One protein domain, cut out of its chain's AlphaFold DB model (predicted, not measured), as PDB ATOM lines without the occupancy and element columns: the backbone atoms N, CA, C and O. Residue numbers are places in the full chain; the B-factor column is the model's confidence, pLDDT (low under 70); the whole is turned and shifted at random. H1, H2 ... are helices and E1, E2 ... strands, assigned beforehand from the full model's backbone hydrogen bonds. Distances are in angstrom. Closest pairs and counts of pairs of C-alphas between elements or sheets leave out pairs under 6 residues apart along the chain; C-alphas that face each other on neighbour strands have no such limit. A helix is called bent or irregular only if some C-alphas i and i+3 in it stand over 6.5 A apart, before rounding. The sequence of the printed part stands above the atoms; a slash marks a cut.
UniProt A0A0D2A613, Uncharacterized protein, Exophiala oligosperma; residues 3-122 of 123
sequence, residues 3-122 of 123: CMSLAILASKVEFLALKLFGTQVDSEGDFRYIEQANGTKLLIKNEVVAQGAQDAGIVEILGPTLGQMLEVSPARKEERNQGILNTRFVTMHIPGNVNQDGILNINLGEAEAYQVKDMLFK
ATOM      1  N   CYS A   3     553.270 298.858 532.845       88.00
ATOM      2  CA  CYS A   3     552.290 299.732 533.478       88.00
ATOM      3  C   CYS A   3     552.965 301.061 533.821       88.00
ATOM      4  O   CYS A   3     553.985 301.083 534.515       88.00
ATOM      5  N   MET A   4     552.405 302.157 533.318       89.38
ATOM      6  CA  MET A   4     552.751 303.509 533.735       89.38
ATOM      7  C   MET A   4     551.671 304.021 534.683       89.38
ATOM      8  O   MET A   4     550.495 304.003 534.331       89.38
ATOM      9  N   SER A   5     552.077 304.504 535.855       93.56
ATOM     10  CA  SER A   5     551.173 305.067 536.859       93.56
ATOM     11  C   SER A   5     551.410 306.565 536.997       93.56
ATOM     12  O   SER A   5     552.542 307.004 537.203       93.56
ATOM     13  N   LEU A   6     550.337 307.344 536.899       92.75
ATOM     14  CA  LEU A   6     550.338 308.794 537.041       92.75
ATOM     15  C   LEU A   6     549.505 309.174 538.265       92.75
ATOM     16  O   LEU A   6     548.355 308.752 538.391       92.75
ATOM     17  N   ALA A   7     550.078 309.987 539.151       96.00
ATOM     18  CA  ALA A   7     549.317 310.602 540.228       96.00
ATOM     19  C   ALA A   7     548.377 311.663 539.642       96.00
ATOM     20  O   ALA A   7     548.789 312.511 538.849       96.00
ATOM     21  N   ILE A   8     547.113 311.603 540.038       95.81
ATOM     22  CA  ILE A   8     546.074 312.540 539.634       95.81
ATOM     23  C   ILE A   8     545.742 313.402 540.836       95.81
ATOM     24  O   ILE A   8     545.244 312.889 541.834       95.81
ATOM     25  N   LEU A   9     545.955 314.711 540.710       97.12
ATOM     26  CA  LEU A   9     545.580 315.661 541.754       97.12
ATOM     27  C   LEU A   9     544.129 315.443 542.183       97.12
ATOM     28  O   LEU A   9     543.244 315.324 541.332       97.12
ATOM     29  N   ALA A  10     543.880 315.469 543.490       96.94
ATOM     30  CA  ALA A  10     542.561 315.247 544.074       96.94
ATOM     31  C   ALA A  10     541.443 316.082 543.407       96.94
ATOM     32  O   ALA A  10     540.348 315.578 543.178       96.94
ATOM     33  N   SER A  11     541.750 317.321 542.997       96.31
ATOM     34  CA  SER A  11     540.831 318.250 542.312       96.31
ATOM     35  C   SER A  11     540.500 317.901 540.854       96.31
ATOM     36  O   SER A  11     539.728 318.608 540.205       96.31
ATOM     37  N   LYS A  12     541.130 316.864 540.297       97.38
ATOM     38  CA  LYS A  12     540.932 316.385 538.921       97.38
ATOM     39  C   LYS A  12     540.278 315.010 538.866       97.38
ATOM     40  O   LYS A  12     539.991 314.539 537.767       97.38
ATOM     41  N   VAL A  13     540.034 314.383 540.013       97.75
ATOM     42  CA  VAL A  13     539.531 313.010 540.087       97.75
ATOM     43  C   VAL A  13     538.157 312.887 539.426       97.75
ATOM     44  O   VAL A  13     537.987 312.055 538.540       97.75
ATOM     45  N   GLU A  14     537.209 313.753 539.782       97.38
ATOM     46  CA  GLU A  14     535.842 313.748 539.245       97.38
ATOM     47  C   GLU A  14     535.837 314.009 537.735       97.38
ATOM     48  O   GLU A  14     535.209 313.286 536.959       97.38
ATOM     49  N   PHE A  15     536.614 315.007 537.302       97.81
ATOM     50  CA  PHE A  15     536.738 315.367 535.893       97.81
ATOM     51  C   PHE A  15     537.279 314.205 535.049       97.81
ATOM     52  O   PHE A  15     536.719 313.894 533.997       97.81
ATOM     53  N   LEU A  16     538.348 313.543 535.503       98.00
ATOM     54  CA  LEU A  16     538.938 312.428 534.766       98.00
ATOM     55  C   LEU A  16     538.068 311.171 534.811       98.00
ATOM     56  O   LEU A  16     537.973 310.486 533.794       98.00
ATOM     57  N   ALA A  17     537.392 310.891 535.928       98.06
ATOM     58  CA  ALA A  17     536.445 309.783 536.021       98.06
ATOM     59  C   ALA A  17     535.314 309.923 534.987       98.06
ATOM     60  O   ALA A  17     535.006 308.972 534.258       98.06
ATOM     61  N   LEU A  18     534.766 311.134 534.851       97.88
ATOM     62  CA  LEU A  18     533.738 311.428 533.861       97.88
ATOM     63  C   LEU A  18     534.285 311.316 532.434       97.88
ATOM     64  O   LEU A  18     533.698 310.632 531.601       97.88
ATOM     65  N   LYS A  19     535.415 311.967 532.144       97.94
ATOM     66  CA  LYS A  19     535.952 312.039 530.778       97.94
ATOM     67  C   LYS A  19     536.479 310.714 530.256       97.94
ATOM     68  O   LYS A  19     536.249 310.393 529.096       97.94
ATOM     69  N   LEU A  20     537.168 309.942 531.090       97.62
ATOM     70  CA  LEU A  20     537.756 308.674 530.672       97.62
ATOM     71  C   LEU A  20     536.752 307.524 530.739       97.62
ATOM     72  O   LEU A  20     536.785 306.665 529.867       97.62
ATOM     73  N   PHE A  21     535.866 307.487 531.737       97.31
ATOM     74  CA  PHE A  21     535.029 306.309 532.006       97.31
ATOM     75  C   PHE A  21     533.526 306.578 531.890       97.31
ATOM     76  O   PHE A  21     532.733 305.649 532.037       97.31
ATOM     77  N   GLY A  22     533.104 307.824 531.654       96.38
ATOM     78  CA  GLY A  22     531.688 308.201 531.692       96.38
ATOM     79  C   GLY A  22     531.056 308.013 533.073       96.38
ATOM     80  O   GLY A  22     529.842 307.870 533.172       96.38
ATOM     81  N   THR A  23     531.873 307.940 534.129       96.62
ATOM     82  CA  THR A  23     531.405 307.696 535.494       96.62
ATOM     83  C   THR A  23     531.264 309.027 536.214       96.62
ATOM     84  O   THR A  23     532.257 309.716 536.434       96.62
ATOM     85  N   GLN A  24     530.032 309.374 536.583       97.25
ATOM     86  CA  GLN A  24     529.744 310.565 537.371       97.25
ATOM     87  C   GLN A  24     530.190 310.327 538.815       97.25
ATOM     88  O   GLN A  24     529.577 309.552 539.553       97.25
ATOM     89  N   VAL A  25     531.298 310.961 539.189       97.62
ATOM     90  CA  VAL A  25     531.800 310.984 540.561       97.62
ATOM     91  C   VAL A  25     531.586 312.382 541.102       97.62
ATOM     92  O   VAL A  25     532.034 313.345 540.488       97.62
ATOM     93  N   ASP A  26     530.946 312.470 542.259       95.31
ATOM     94  CA  ASP A  26     530.698 313.727 542.953       95.31
ATOM     95  C   ASP A  26     531.264 313.689 544.366       95.31
ATOM     96  O   ASP A  26     531.432 312.625 544.969       95.31
ATOM     97  N   SER A  27     531.530 314.878 544.894       94.12
ATOM     98  CA  SER A  27     532.061 315.098 546.234       94.12
ATOM     99  C   SER A  27     531.028 315.824 547.095       94.12
ATOM    100  O   SER A  27     530.498 316.861 546.698       94.12
ATOM    101  N   GLU A  28     530.749 315.296 548.287       91.31
ATOM    102  CA  GLU A  28     529.858 315.915 549.278       91.31
ATOM    103  C   GLU A  28     530.494 315.788 550.667       91.31
ATOM    104  O   GLU A  28     530.620 314.688 551.217       91.31
ATOM    105  N   GLY A  29     530.935 316.924 551.215       90.31
ATOM    106  CA  GLY A  29     531.794 316.945 552.398       90.31
ATOM    107  C   GLY A  29     533.152 316.302 552.104       90.31
ATOM    108  O   GLY A  29     533.786 316.626 551.104       90.31
ATOM    109  N   ASP A  30     533.572 315.373 552.964       92.88
ATOM    110  CA  ASP A  30     534.865 314.679 552.856       92.88
ATOM    111  C   ASP A  30     534.807 313.368 552.054       92.88
ATOM    112  O   ASP A  30     535.797 312.630 551.987       92.88
ATOM    113  N   PHE A  31     533.660 313.062 551.443       94.69
ATOM    114  CA  PHE A  31     533.415 311.793 550.761       94.69
ATOM    115  C   PHE A  31     533.125 311.971 549.275       94.69
ATOM    116  O   PHE A  31     532.461 312.927 548.865       94.69
ATOM    117  N   ARG A  32     533.553 310.977 548.493       97.00
ATOM    118  CA  ARG A  32     533.153 310.792 547.098       97.00
ATOM    119  C   ARG A  32     532.062 309.738 546.943       97.00
ATOM    120  O   ARG A  32     532.023 308.733 547.662       97.00
ATOM    121  N   TYR A  33     531.216 309.938 545.942       97.69
ATOM    122  CA  TYR A  33     530.127 309.039 545.582       97.69
ATOM    123  C   TYR A  33     530.107 308.838 544.073       97.69
ATOM    124  O   TYR A  33     530.433 309.753 543.324       97.69
ATOM    125  N   ILE A  34     529.677 307.660 543.629       97.94
ATOM    126  CA  ILE A  34     529.295 307.443 542.233       97.94
ATOM    127  C   ILE A  34     527.793 307.676 542.122       97.94
ATOM    128  O   ILE A  34     527.018 306.983 542.789       97.94
ATOM    129  N   GLU A  35     527.386 308.619 541.278       96.62
ATOM    130  CA  GLU A  35     525.983 308.820 540.936       96.62
ATOM    131  C   GLU A  35     525.590 307.900 539.777       96.62
ATOM    132  O   GLU A  35     526.216 307.863 538.716       96.62
ATOM    133  N   GLN A  36     524.547 307.107 539.996       95.25
ATOM    134  CA  GLN A  36     523.973 306.237 538.982       95.25
ATOM    135  C   GLN A  36     522.874 306.970 538.209       95.25
ATOM    136  O   GLN A  36     522.200 307.846 538.741       95.25
ATOM    137  N   ALA A  37     522.606 306.540 536.974       93.75
ATOM    138  CA  ALA A  37     521.592 307.158 536.110       93.75
ATOM    139  C   ALA A  37     520.164 307.172 536.702       93.75
ATOM    140  O   ALA A  37     519.321 307.945 536.259       93.75
ATOM    141  N   ASN A  38     519.877 306.321 537.691       94.56
ATOM    142  CA  ASN A  38     518.602 306.294 538.414       94.56
ATOM    143  C   ASN A  38     518.571 307.229 539.647       94.56
ATOM    144  O   ASN A  38     517.625 307.151 540.429       94.56
ATOM    145  N   GLY A  39     519.606 308.050 539.858       92.38
ATOM    146  CA  GLY A  39     519.765 308.945 541.009       92.38
ATOM    147  C   GLY A  39     520.289 308.273 542.285       92.38
ATOM    148  O   GLY A  39     520.403 308.923 543.322       92.38
ATOM    149  N   THR A  40     520.604 306.973 542.255       96.19
ATOM    150  CA  THR A  40     521.199 306.288 543.413       96.19
ATOM    151  C   THR A  40     522.663 306.693 543.560       96.19
ATOM    152  O   THR A  40     523.420 306.660 542.592       96.19
ATOM    153  N   LYS A  41     523.080 307.020 544.788       96.38
ATOM    154  CA  LYS A  41     524.477 307.318 545.124       96.38
ATOM    155  C   LYS A  41     525.146 306.118 545.787       96.38
ATOM    156  O   LYS A  41     524.633 305.575 546.766       96.38
ATOM    157  N   LEU A  42     526.320 305.738 545.292       97.19
ATOM    158  CA  LEU A  42     527.179 304.730 545.908       97.19
ATOM    159  C   LEU A  42     528.350 305.417 546.612       97.19
ATOM    160  O   LEU A  42     529.208 305.998 545.955       97.19
ATOM    161  N   LEU A  43     528.393 305.337 547.942       97.12
ATOM    162  CA  LEU A  43     529.494 305.883 548.739       97.12
ATOM    163  C   LEU A  43     530.793 305.102 548.496       97.12
ATOM    164  O   LEU A  43     530.841 303.884 548.697       97.12
ATOM    165  N   ILE A  44     531.870 305.817 548.177       97.44
ATOM    166  CA  ILE A  44     533.220 305.262 548.111       97.44
ATOM    167  C   ILE A  44     533.843 305.377 549.507       97.44
ATOM    168  O   ILE A  44     534.307 306.440 549.904       97.44
ATOM    169  N   LYS A  45     533.850 304.286 550.284       93.38
ATOM    170  CA  LYS A  45     534.424 304.310 551.647       93.38
ATOM    171  C   LYS A  45     535.951 304.383 551.665       93.38
ATOM    172  O   LYS A  45     536.507 305.124 552.464       93.38
ATOM    173  N   ASN A  46     536.601 303.602 550.802       94.31
ATOM    174  CA  ASN A  46     538.059 303.513 550.733       94.31
ATOM    175  C   ASN A  46     538.535 303.926 549.344       94.31
ATOM    176  O   ASN A  46     539.076 305.008 549.166       94.31
ATOM    177  N   GLU A  47     538.292 303.072 548.354       96.50
ATOM    178  CA  GLU A  47     538.708 303.266 546.972       96.50
ATOM    179  C   GLU A  47     537.805 302.432 546.060       96.50
ATOM    180  O   GLU A  47     537.293 301.384 546.465       96.50
ATOM    181  N   VAL A  48     537.623 302.896 544.828       97.56
ATOM    182  CA  VAL A  48     537.085 302.109 543.715       97.56
ATOM    183  C   VAL A  48     538.048 302.170 542.535       97.56
ATOM    184  O   VAL A  48     538.768 303.151 542.360       97.56
ATOM    185  N   VAL A  49     538.039 301.129 541.703       97.75
ATOM    186  CA  VAL A  49     538.843 301.079 540.479       97.75
ATOM    187  C   VAL A  49     537.916 301.137 539.272       97.75
ATOM    188  O   VAL A  49     537.143 300.210 539.034       97.75
ATOM    189  N   ALA A  50     538.009 302.214 538.498       97.12
ATOM    190  CA  ALA A  50     537.356 302.326 537.205       97.12
ATOM    191  C   ALA A  50     538.188 301.593 536.142       97.12
ATOM    192  O   ALA A  50     539.403 301.781 536.042       97.12
ATOM    193  N   GLN A  51     537.531 300.747 535.352       95.56
ATOM    194  CA  GLN A  51     538.126 300.039 534.218       95.56
ATOM    195  C   GLN A  51     537.208 300.156 533.004       95.56
ATOM    196  O   GLN A  51     535.989 300.190 533.156       95.56
ATOM    197  N   GLY A  52     537.789 300.158 531.804       93.12
ATOM    198  CA  GLY A  52     537.026 300.348 530.572       93.12
ATOM    199  C   GLY A  52     536.945 301.823 530.202       93.12
ATOM    200  O   GLY A  52     535.866 302.413 530.240       93.12
ATOM    201  N   ALA A  53     538.082 302.411 529.841       96.50
ATOM    202  CA  ALA A  53     538.128 303.779 529.356       96.50
ATOM    203  C   ALA A  53     537.580 303.888 527.926       96.50
ATOM    204  O   ALA A  53     537.747 302.994 527.091       96.50
ATOM    205  N   GLN A  54     536.911 304.999 527.655       96.38
ATOM    206  CA  GLN A  54     536.318 305.325 526.369       96.38
ATOM    207  C   GLN A  54     537.394 305.863 525.426       96.38
ATOM    208  O   GLN A  54     538.137 306.775 525.789       96.38
ATOM    209  N   ASP A  55     537.436 305.350 524.194       93.31
ATOM    210  CA  ASP A  55     538.436 305.739 523.187       93.31
ATOM    211  C   ASP A  55     538.449 307.271 522.965       93.31
ATOM    212  O   ASP A  55     539.511 307.891 522.906       93.31
ATOM    213  N   ALA A  56     537.271 307.908 522.944       94.75
ATOM    214  CA  ALA A  56     537.144 309.365 522.836       94.75
ATOM    215  C   ALA A  56     537.745 310.110 524.043       94.75
ATOM    216  O   ALA A  56     538.457 311.097 523.865       94.75
ATOM    217  N   GLY A  57     537.508 309.611 525.259       96.00
ATOM    218  CA  GLY A  57     538.072 310.170 526.487       96.00
ATOM    219  C   GLY A  57     539.593 310.063 526.532       96.00
ATOM    220  O   GLY A  57     540.272 311.005 526.931       96.00
ATOM    221  N   ILE A  58     540.144 308.940 526.067       94.19
ATOM    222  CA  ILE A  58     541.594 308.740 525.952       94.19
ATOM    223  C   ILE A  58     542.204 309.776 525.009       94.19
ATOM    224  O   ILE A  58     543.195 310.406 525.366       94.19
ATOM    225  N   VAL A  59     541.616 309.978 523.827       93.88
ATOM    226  CA  VAL A  59     542.109 310.971 522.859       93.88
ATOM    227  C   VAL A  59     542.032 312.387 523.431       93.88
ATOM    228  O   VAL A  59     542.969 313.162 523.245       93.88
ATOM    229  N   GLU A  60     540.951 312.722 524.140       94.75
ATOM    230  CA  GLU A  60     540.769 314.041 524.755       94.75
ATOM    231  C   GLU A  60     541.789 314.309 525.874       94.75
ATOM    232  O   GLU A  60     542.376 315.388 525.925       94.75
ATOM    233  N   ILE A  61     542.010 313.338 526.767       93.81
ATOM    234  CA  ILE A  61     542.806 313.525 527.991       93.81
ATOM    235  C   ILE A  61     544.291 313.224 527.783       93.81
ATOM    236  O   ILE A  61     545.145 313.950 528.285       93.81
ATOM    237  N   LEU A  62     544.604 312.136 527.084       88.81
ATOM    238  CA  LEU A  62     545.970 311.626 526.915       88.81
ATOM    239  C   LEU A  62     546.553 311.968 525.537       88.81
ATOM    240  O   LEU A  62     547.730 311.722 525.275       88.81
ATOM    241  N   GLY A  63     545.738 312.568 524.673       90.38
ATOM    242  CA  GLY A  63     546.131 313.043 523.362       90.38
ATOM    243  C   GLY A  63     545.961 312.003 522.248       90.38
ATOM    244  O   GLY A  63     545.891 310.790 522.484       90.38
ATOM    245  N   PRO A  64     545.930 312.473 520.989       89.69
ATOM    246  CA  PRO A  64     545.664 311.630 519.827       89.69
ATOM    247  C   PRO A  64     546.748 310.576 519.599       89.69
ATOM    248  O   PRO A  64     546.444 309.481 519.132       89.69
ATOM    249  N   THR A  65     548.000 310.873 519.956       86.88
ATOM    250  CA  THR A  65     549.114 309.938 519.786       86.88
ATOM    251  C   THR A  65     548.936 308.695 520.649       86.88
ATOM    252  O   THR A  65     549.001 307.586 520.122       86.88
ATOM    253  N   LEU A  66     548.622 308.856 521.941       85.38
ATOM    254  CA  LEU A  66     548.365 307.710 522.813       85.38
ATOM    255  C   LEU A  66     547.125 306.934 522.352       85.38
ATOM    256  O   LEU A  66     547.163 305.708 522.274       85.38
ATOM    257  N   GLY A  67     546.050 307.644 521.998       89.12
ATOM    258  CA  GLY A  67     544.833 307.020 521.478       89.12
ATOM    259  C   GLY A  67     545.114 306.128 520.266       89.12
ATOM    260  O   GLY A  67     544.697 304.972 520.242       89.12
ATOM    261  N   GLN A  68     545.897 306.619 519.302       88.19
ATOM    262  CA  GLN A  68     546.278 305.844 518.121       88.19
ATOM    263  C   GLN A  68     547.148 304.631 518.471       88.19
ATOM    264  O   GLN A  68     546.950 303.558 517.902       88.19
ATOM    265  N   MET A  69     548.093 304.773 519.404       84.75
ATOM    266  CA  MET A  69     548.966 303.674 519.830       84.75
ATOM    267  C   MET A  69     548.178 302.535 520.488       84.75
ATOM    268  O   MET A  69     548.423 301.366 520.189       84.75
ATOM    269  N   LEU A  70     547.205 302.860 521.346       86.06
ATOM    270  CA  LEU A  70     546.327 301.852 521.945       86.06
ATOM    271  C   LEU A  70     545.453 301.186 520.877       86.06
ATOM    272  O   LEU A  70     545.336 299.960 520.870       86.06
ATOM    273  N   GLU A  71     544.904 301.972 519.949       86.38
ATOM    274  CA  GLU A  71     543.999 301.509 518.893       86.38
ATOM    275  C   GLU A  71     544.628 300.450 517.978       86.38
ATOM    276  O   GLU A  71     544.000 299.436 517.669       86.38
ATOM    277  N   VAL A  72     545.879 300.657 517.557       86.75
ATOM    278  CA  VAL A  72     546.576 299.739 516.636       86.75
ATOM    279  C   VAL A  72     547.221 298.544 517.338       86.75
ATOM    280  O   VAL A  72     547.765 297.658 516.675       86.75
ATOM    281  N   SER A  73     547.179 298.496 518.673       84.75
ATOM    282  CA  SER A  73     547.832 297.430 519.425       84.75
ATOM    283  C   SER A  73     547.151 296.066 519.191       84.75
ATOM    284  O   SER A  73     545.917 295.969 519.166       84.75
ATOM    285  N   PRO A  74     547.918 294.960 519.080       86.38
ATOM    286  CA  PRO A  74     547.344 293.620 518.932       86.38
ATOM    287  C   PRO A  74     546.388 293.244 520.068       86.38
ATOM    288  O   PRO A  74     545.391 292.560 519.846       86.38
ATOM    289  N   ALA A  75     546.669 293.721 521.281       86.88
ATOM    290  CA  ALA A  75     545.840 293.455 522.445       86.88
ATOM    291  C   ALA A  75     544.489 294.202 522.371       86.88
ATOM    292  O   ALA A  75     543.471 293.625 522.744       86.88
ATOM    293  N   ARG A  76     544.433 295.429 521.822       89.62
ATOM    294  CA  ARG A  76     543.157 296.137 521.591       89.62
ATOM    295  C   ARG A  76     542.304 295.442 520.535       89.62
ATOM    296  O   ARG A  76     541.086 295.350 520.684       89.62
ATOM    297  N   LYS A  77     542.937 294.905 519.488       90.50
ATOM    298  CA  LYS A  77     542.245 294.076 518.490       90.50
ATOM    299  C   LYS A  77     541.580 292.862 519.145       90.50
ATOM    300  O   LYS A  77     540.439 292.547 518.823       90.50
ATOM    301  N   GLU A  78     542.267 292.225 520.089       91.88
ATOM    302  CA  GLU A  78     541.725 291.086 520.827       91.88
ATOM    303  C   GLU A  78     540.584 291.477 521.779       91.88
ATOM    304  O   GLU A  78     539.564 290.794 521.802       91.88
ATOM    305  N   GLU A  79     540.677 292.615 522.480       93.50
ATOM    306  CA  GLU A  79     539.551 293.146 523.268       93.50
ATOM    307  C   GLU A  79     538.280 293.279 522.417       93.50
ATOM    308  O   GLU A  79     537.197 292.846 522.819       93.50
ATOM    309  N   ARG A  80     538.415 293.820 521.202       93.56
ATOM    310  CA  ARG A  80     537.288 293.978 520.277       93.56
ATOM    311  C   ARG A  80     536.738 292.643 519.784       93.56
ATOM    312  O   ARG A  80     535.519 292.496 519.722       93.56
ATOM    313  N   ASN A  81     537.596 291.660 519.501       95.62
ATOM    314  CA  ASN A  81     537.156 290.301 519.153       95.62
ATOM    315  C   ASN A  81     536.330 289.659 520.282       95.62
ATOM    316  O   ASN A  81     535.416 288.883 520.012       95.62
ATOM    317  N   GLN A  82     536.618 290.013 521.536       95.81
ATOM    318  CA  GLN A  82     535.893 289.553 522.725       95.81
ATOM    319  C   GLN A  82     534.640 290.389 523.045       95.81
ATOM    320  O   GLN A  82     533.989 290.159 524.064       95.81
ATOM    321  N   GLY A  83     534.289 291.369 522.205       94.56
ATOM    322  CA  GLY A  83     533.137 292.248 522.416       94.56
ATOM    323  C   GLY A  83     533.346 293.316 523.496       94.56
ATOM    324  O   GLY A  83     532.380 293.918 523.963       94.56
ATOM    325  N   ILE A  84     534.592 293.574 523.907       94.38
ATOM    326  CA  ILE A  84     534.919 294.617 524.882       94.38
ATOM    327  C   ILE A  84     534.947 295.973 524.166       94.38
ATOM    328  O   ILE A  84     535.883 296.298 523.434       94.38
ATOM    329  N   LEU A  85     533.907 296.775 524.400       92.62
ATOM    330  CA  LEU A  85     533.743 298.087 523.767       92.62
ATOM    331  C   LEU A  85     534.765 299.111 524.282       92.62
ATOM    332  O   LEU A  85     535.507 299.690 523.492       92.62
ATOM    333  N   ASN A  86     534.858 299.283 525.601       95.50
ATOM    334  CA  ASN A  86     535.768 300.240 526.234       95.50
ATOM    335  C   ASN A  86     537.053 299.545 526.688       95.50
ATOM    336  O   ASN A  86     536.991 298.483 527.309       95.50
ATOM    337  N   THR A  87     538.211 300.133 526.391       93.62
ATOM    338  CA  THR A  87     539.499 299.464 526.613       93.62
ATOM    339  C   THR A  87     539.868 299.355 528.090       93.62
ATOM    340  O   THR A  87     539.684 300.285 528.875       93.62
ATOM    341  N   ARG A  88     540.442 298.218 528.486       93.44
ATOM    342  CA  ARG A  88     540.939 297.972 529.848       93.44
ATOM    343  C   ARG A  88     542.385 298.428 530.041       93.44
ATOM    344  O   ARG A  88     542.956 298.218 531.109       93.44
ATOM    345  N   PHE A  89     542.995 299.045 529.029       92.06
ATOM    346  CA  PHE A  89     544.378 299.521 529.117       92.06
ATOM    347  C   PHE A  89     544.533 300.762 529.971       92.06
ATOM    348  O   PHE A  89     545.615 300.984 530.501       92.06
ATOM    349  N   VAL A  90     543.462 301.525 530.153       94.19
ATOM    350  CA  VAL A  90     543.443 302.653 531.074       94.19
ATOM    351  C   VAL A  90     542.527 302.304 532.237       94.19
ATOM    352  O   VAL A  90     541.358 301.958 532.043       94.19
ATOM    353  N   THR A  91     543.068 302.368 533.448       97.06
ATOM    354  CA  THR A  91     542.319 302.167 534.691       97.06
ATOM    355  C   THR A  91     542.607 303.304 535.653       97.06
ATOM    356  O   THR A  91     543.657 303.940 535.580       97.06
ATOM    357  N   MET A  92     541.667 303.591 536.546       98.12
ATOM    358  CA  MET A  92     541.817 304.678 537.505       98.12
ATOM    359  C   MET A  92     541.403 304.233 538.897       98.12
ATOM    360  O   MET A  92     540.301 303.729 539.090       98.12
ATOM    361  N   HIS A  93     542.283 304.454 539.864       98.25
ATOM    362  CA  HIS A  93     541.989 304.345 541.282       98.25
ATOM    363  C   HIS A  93     541.410 305.673 541.760       98.25
ATOM    364  O   HIS A  93     542.038 306.727 541.621       98.25
ATOM    365  N   ILE A  94     540.194 305.608 542.288       98.25
ATOM    366  CA  ILE A  94     539.418 306.752 542.752       98.25
ATOM    367  C   ILE A  94     539.266 306.605 544.268       98.25
ATOM    368  O   ILE A  94     538.496 305.747 544.719       98.25
ATOM    369  N   PRO A  95     539.991 307.404 545.068       97.88
ATOM    370  CA  PRO A  95     539.894 307.319 546.514       97.88
ATOM    371  C   PRO A  95     538.589 307.943 547.012       97.88
ATOM    372  O   PRO A  95     538.057 308.890 546.430       97.88
ATOM    373  N   GLY A  96     538.089 307.420 548.127       97.06
ATOM    374  CA  GLY A  96     536.875 307.904 548.779       97.06
ATOM    375  C   GLY A  96     537.044 309.253 549.469       97.06
ATOM    376  O   GLY A  96     536.095 310.027 549.526       97.06
ATOM    377  N   ASN A  97     538.253 309.549 549.954       96.12
ATOM    378  CA  ASN A  97     538.576 310.827 550.579       96.12
ATOM    379  C   ASN A  97     538.864 311.886 549.507       96.12
ATOM    380  O   ASN A  97     539.772 311.724 548.687       96.12
ATOM    381  N   VAL A  98     538.126 312.993 549.558       96.69
ATOM    382  CA  VAL A  98     538.207 314.099 548.586       96.69
ATOM    383  C   VAL A  98     539.569 314.793 548.534       96.69
ATOM    384  O   VAL A  98     539.890 315.425 547.536       96.69
ATOM    385  N   ASN A  99     540.389 314.652 549.576       96.31
ATOM    386  CA  ASN A  99     541.723 315.249 549.666       96.31
ATOM    387  C   ASN A  99     542.841 314.307 549.191       96.31
ATOM    388  O   ASN A  99     544.008 314.690 549.205       96.31
ATOM    389  N   GLN A 100     542.508 313.069 548.816       97.38
ATOM    390  CA  GLN A 100     543.478 312.108 548.301       97.38
ATOM    391  C   GLN A 100     543.552 312.160 546.777       97.38
ATOM    392  O   GLN A 100     542.527 312.219 546.086       97.38
ATOM    393  N   ASP A 101     544.787 312.106 546.282       97.94
ATOM    394  CA  ASP A 101     545.105 311.985 544.865       97.94
ATOM    395  C   ASP A 101     544.676 310.615 544.331       97.94
ATOM    396  O   ASP A 101     544.828 309.589 544.995       97.94
ATOM    397  N   GLY A 102     544.145 310.605 543.112       97.94
ATOM    398  CA  GLY A 102     543.869 309.375 542.379       97.94
ATOM    399  C   GLY A 102     545.119 308.823 541.701       97.94
ATOM    400  O   GLY A 102     546.158 309.480 541.622       97.94
ATOM    401  N   ILE A 103     545.005 307.617 541.148       98.19
ATOM    402  CA  ILE A 103     546.073 307.012 540.341       98.19
ATOM    403  C   ILE A 103     545.490 306.589 539.003       98.19
ATOM    404  O   ILE A 103     544.563 305.784 538.959       98.19
ATOM    405  N   LEU A 104     546.044 307.108 537.911       97.12
ATOM    406  CA  LEU A 104     545.731 306.669 536.557       97.12
ATOM    407  C   LEU A 104     546.808 305.695 536.088       97.12
ATOM    408  O   LEU A 104     547.982 306.053 536.016       97.12
ATOM    409  N   ASN A 105     546.406 304.478 535.750       95.44
ATOM    410  CA  ASN A 105     547.288 303.462 535.199       95.44
ATOM    411  C   ASN A 105     547.044 303.314 533.701       95.44
ATOM    412  O   ASN A 105     545.899 303.239 533.254       95.44
ATOM    413  N   ILE A 106     548.132 303.237 532.942       92.00
ATOM    414  CA  ILE A 106     548.126 303.051 531.494       92.00
ATOM    415  C   ILE A 106     549.008 301.841 531.181       92.00
ATOM    416  O   ILE A 106     550.222 301.859 531.397       92.00
ATOM    417  N   ASN A 107     548.388 300.779 530.676       89.12
ATOM    418  CA  ASN A 107     549.058 299.565 530.235       89.12
ATOM    419  C   ASN A 107     549.432 299.691 528.759       89.12
ATOM    420  O   ASN A 107     548.571 299.851 527.896       89.12
ATOM    421  N   LEU A 108     550.728 299.601 528.475       83.69
ATOM    422  CA  LEU A 108     551.297 299.798 527.145       83.69
ATOM    423  C   LEU A 108     552.207 298.628 526.764       83.69
ATOM    424  O   LEU A 108     552.709 297.880 527.615       83.69
ATOM    425  N   GLY A 109     552.458 298.471 525.466       81.50
ATOM    426  CA  GLY A 109     553.630 297.725 525.022       81.50
ATOM    427  C   GLY A 109     554.915 298.437 525.469       81.50
ATOM    428  O   GLY A 109     554.906 299.607 525.847       81.50
ATOM    429  N   GLU A 110     556.024 297.706 525.533       80.94
ATOM    430  CA  GLU A 110     557.272 298.239 526.093       80.94
ATOM    431  C   GLU A 110     557.852 299.371 525.233       80.94
ATOM    432  O   GLU A 110     558.229 300.414 525.762       80.94
ATOM    433  N   ALA A 111     557.846 299.207 523.907       78.38
ATOM    434  CA  ALA A 111     558.296 300.239 522.974       78.38
ATOM    435  C   ALA A 111     557.416 301.498 523.055       78.38
ATOM    436  O   ALA A 111     557.918 302.623 523.074       78.38
ATOM    437  N   GLU A 112     556.104 301.301 523.168       77.19
ATOM    438  CA  GLU A 112     555.106 302.350 523.331       77.19
ATOM    439  C   GLU A 112     555.305 303.116 524.644       77.19
ATOM    440  O   GLU A 112     555.283 304.345 524.656       77.19
ATOM    441  N   ALA A 113     555.570 302.411 525.746       79.38
ATOM    442  CA  ALA A 113     555.812 303.020 527.051       79.38
ATOM    443  C   ALA A 113     557.018 303.974 527.040       79.38
ATOM    444  O   ALA A 113     556.961 305.035 527.667       79.38
ATOM    445  N   TYR A 114     558.086 303.642 526.304       79.56
ATOM    446  CA  TYR A 114     559.237 304.535 526.138       79.56
ATOM    447  C   TYR A 114     558.878 305.820 525.382       79.56
ATOM    448  O   TYR A 114     559.275 306.902 525.811       79.56
ATOM    449  N   GLN A 115     558.094 305.723 524.304       77.75
ATOM    450  CA  GLN A 115     557.646 306.899 523.547       77.75
ATOM    451  C   GLN A 115     556.758 307.815 524.395       77.75
ATOM    452  O   GLN A 115     556.936 309.031 524.393       77.75
ATOM    453  N   VAL A 116     555.843 307.231 525.170       76.88
ATOM    454  CA  VAL A 116     554.937 307.978 526.052       76.88
ATOM    455  C   VAL A 116     555.697 308.654 527.187       76.88
ATOM    456  O   VAL A 116     555.438 309.815 527.492       76.88
ATOM    457  N   LYS A 117     556.679 307.969 527.783       77.62
ATOM    458  CA  LYS A 117     557.554 308.576 528.790       77.62
ATOM    459  C   LYS A 117     558.270 309.803 528.223       77.62
ATOM    460  O   LYS A 117     558.322 310.834 528.887       77.62
ATOM    461  N   ASP A 118     558.803 309.703 527.010       79.31
ATOM    462  CA  ASP A 118     559.453 310.837 526.359       79.31
ATOM    463  C   ASP A 118     558.469 311.994 526.123       79.31
ATOM    464  O   ASP A 118     558.814 313.131 526.422       79.31
ATOM    465  N   MET A 119     557.233 311.729 525.690       73.69
ATOM    466  CA  MET A 119     556.210 312.772 525.493       73.69
ATOM    467  C   MET A 119     555.780 313.464 526.790       73.69
ATOM    468  O   MET A 119     555.508 314.660 526.784       73.69
ATOM    469  N   LEU A 120     555.688 312.720 527.894       68.56
ATOM    470  CA  LEU A 120     555.216 313.251 529.174       68.56
ATOM    471  C   LEU A 120     556.299 314.007 529.954       68.56
ATOM    472  O   LEU A 120     555.961 314.862 530.769       68.56
ATOM    473  N   PHE A 121     557.578 313.676 529.746       70.69
ATOM    474  CA  PHE A 121     558.668 314.151 530.608       70.69
ATOM    475  C   PHE A 121     559.825 314.854 529.887       70.69
ATOM    476  O   PHE A 121     560.667 315.433 530.574       70.69
ATOM    477  N   LYS A 122     559.919 314.822 528.550       61.31
ATOM    478  CA  LYS A 122     560.889 315.666 527.832       61.31
ATOM    479  C   LYS A 122     560.251 317.010 527.505       61.31
ATOM    480  O   LYS A 122     559.467 317.121 526.567       61.31
TER     481      LYS A 122
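Overview. This is residues 3 to 122 of the 123 residues of an uncharacterized protein of Exophiala oligosperma (UniProt A0A0D2A613). A strongly twisted sheet of four strands, E1, E7, E6 and E5, has the helix H1 packed over one face, and H1 also packs on a small three-stranded sheet, E2, E3 and E4, at one end of the long axis. H2, H3, H4 and H5 gather round the other end of the large sheet. The printed part has 120 residues, in the order E1 H1 E2 E3 E4 E5 H2 H3 H4 E6 E7 H5; both sheets are antiparallel and the class is mixed, helices and strands. It is compact, with a radius of gyration of the C-alphas of 14.9 A and spans of 43 by 36 by 21 A.

Arrangement. The large sheet runs E1, residues 3 to 8, E7, residues 102 to 108, E6, residues 87 to 95, and E5, residues 47 to 53. Within hydrogen-bond range are N 6 and O 104 of E1 and E7, N 93 and O 103 of the hairpin E6 and E7, and N 50 and O 92 of E5 and E6, each 2.8 A. E6 bends by 61 degrees at residue 90. H1, residues 10 to 21, is on this sheet at a height of 8.3 A, with Val 13 and Ile 94 of E6 its closest C-alphas to that strand, 6.8 A. H1 is also on a meander, each strand the antiparallel neighbour of the one before: E2, residues 25 to 28, E3, residues 31 to 35, and E4, residues 41 to 43. Here N 26 and O 33 are 3.0 A apart, N 34 and O 42 2.9 A. H2, residues 55 to 62, touches residues 16 to 21 of H1, closest at C-alphas 20 and 57, 4.5 A. H2 forms a helical hairpin with H3, residues 64 to 71, at a steep tilt of 44 degrees, closest at C-alphas 59 and 67, 5.0 A. Two layers, helices on one face of a sheet, are made by H1, H3 and H5, residues 110 to 121, on the large sheet, and by H1 on the meander. H4, residues 74 to 81, only grazes the large sheet. Every O i to N i+4 pair is within range in H2, H3, H4 and H5, and 6 of 8 in H1, which is irregular: C-alphas 11 and 14 are 7.4 A apart.

Along the chain. E1 begins at C-alpha 3 (552.290, 299.732, 533.478) and H5 ends at C-alpha 121 (558.668, 314.151, 530.608). E6 is 21.4 A long, E7 19.5 A, H1 16.8 A and H5 16.6 A.

Size, cuts and confidence. The farthest C-alphas, Asn 38 and Lys 122, are 44.6 A apart. The printed part has no cut and no long link. Residues 120 and 122 have pLDDT under 70.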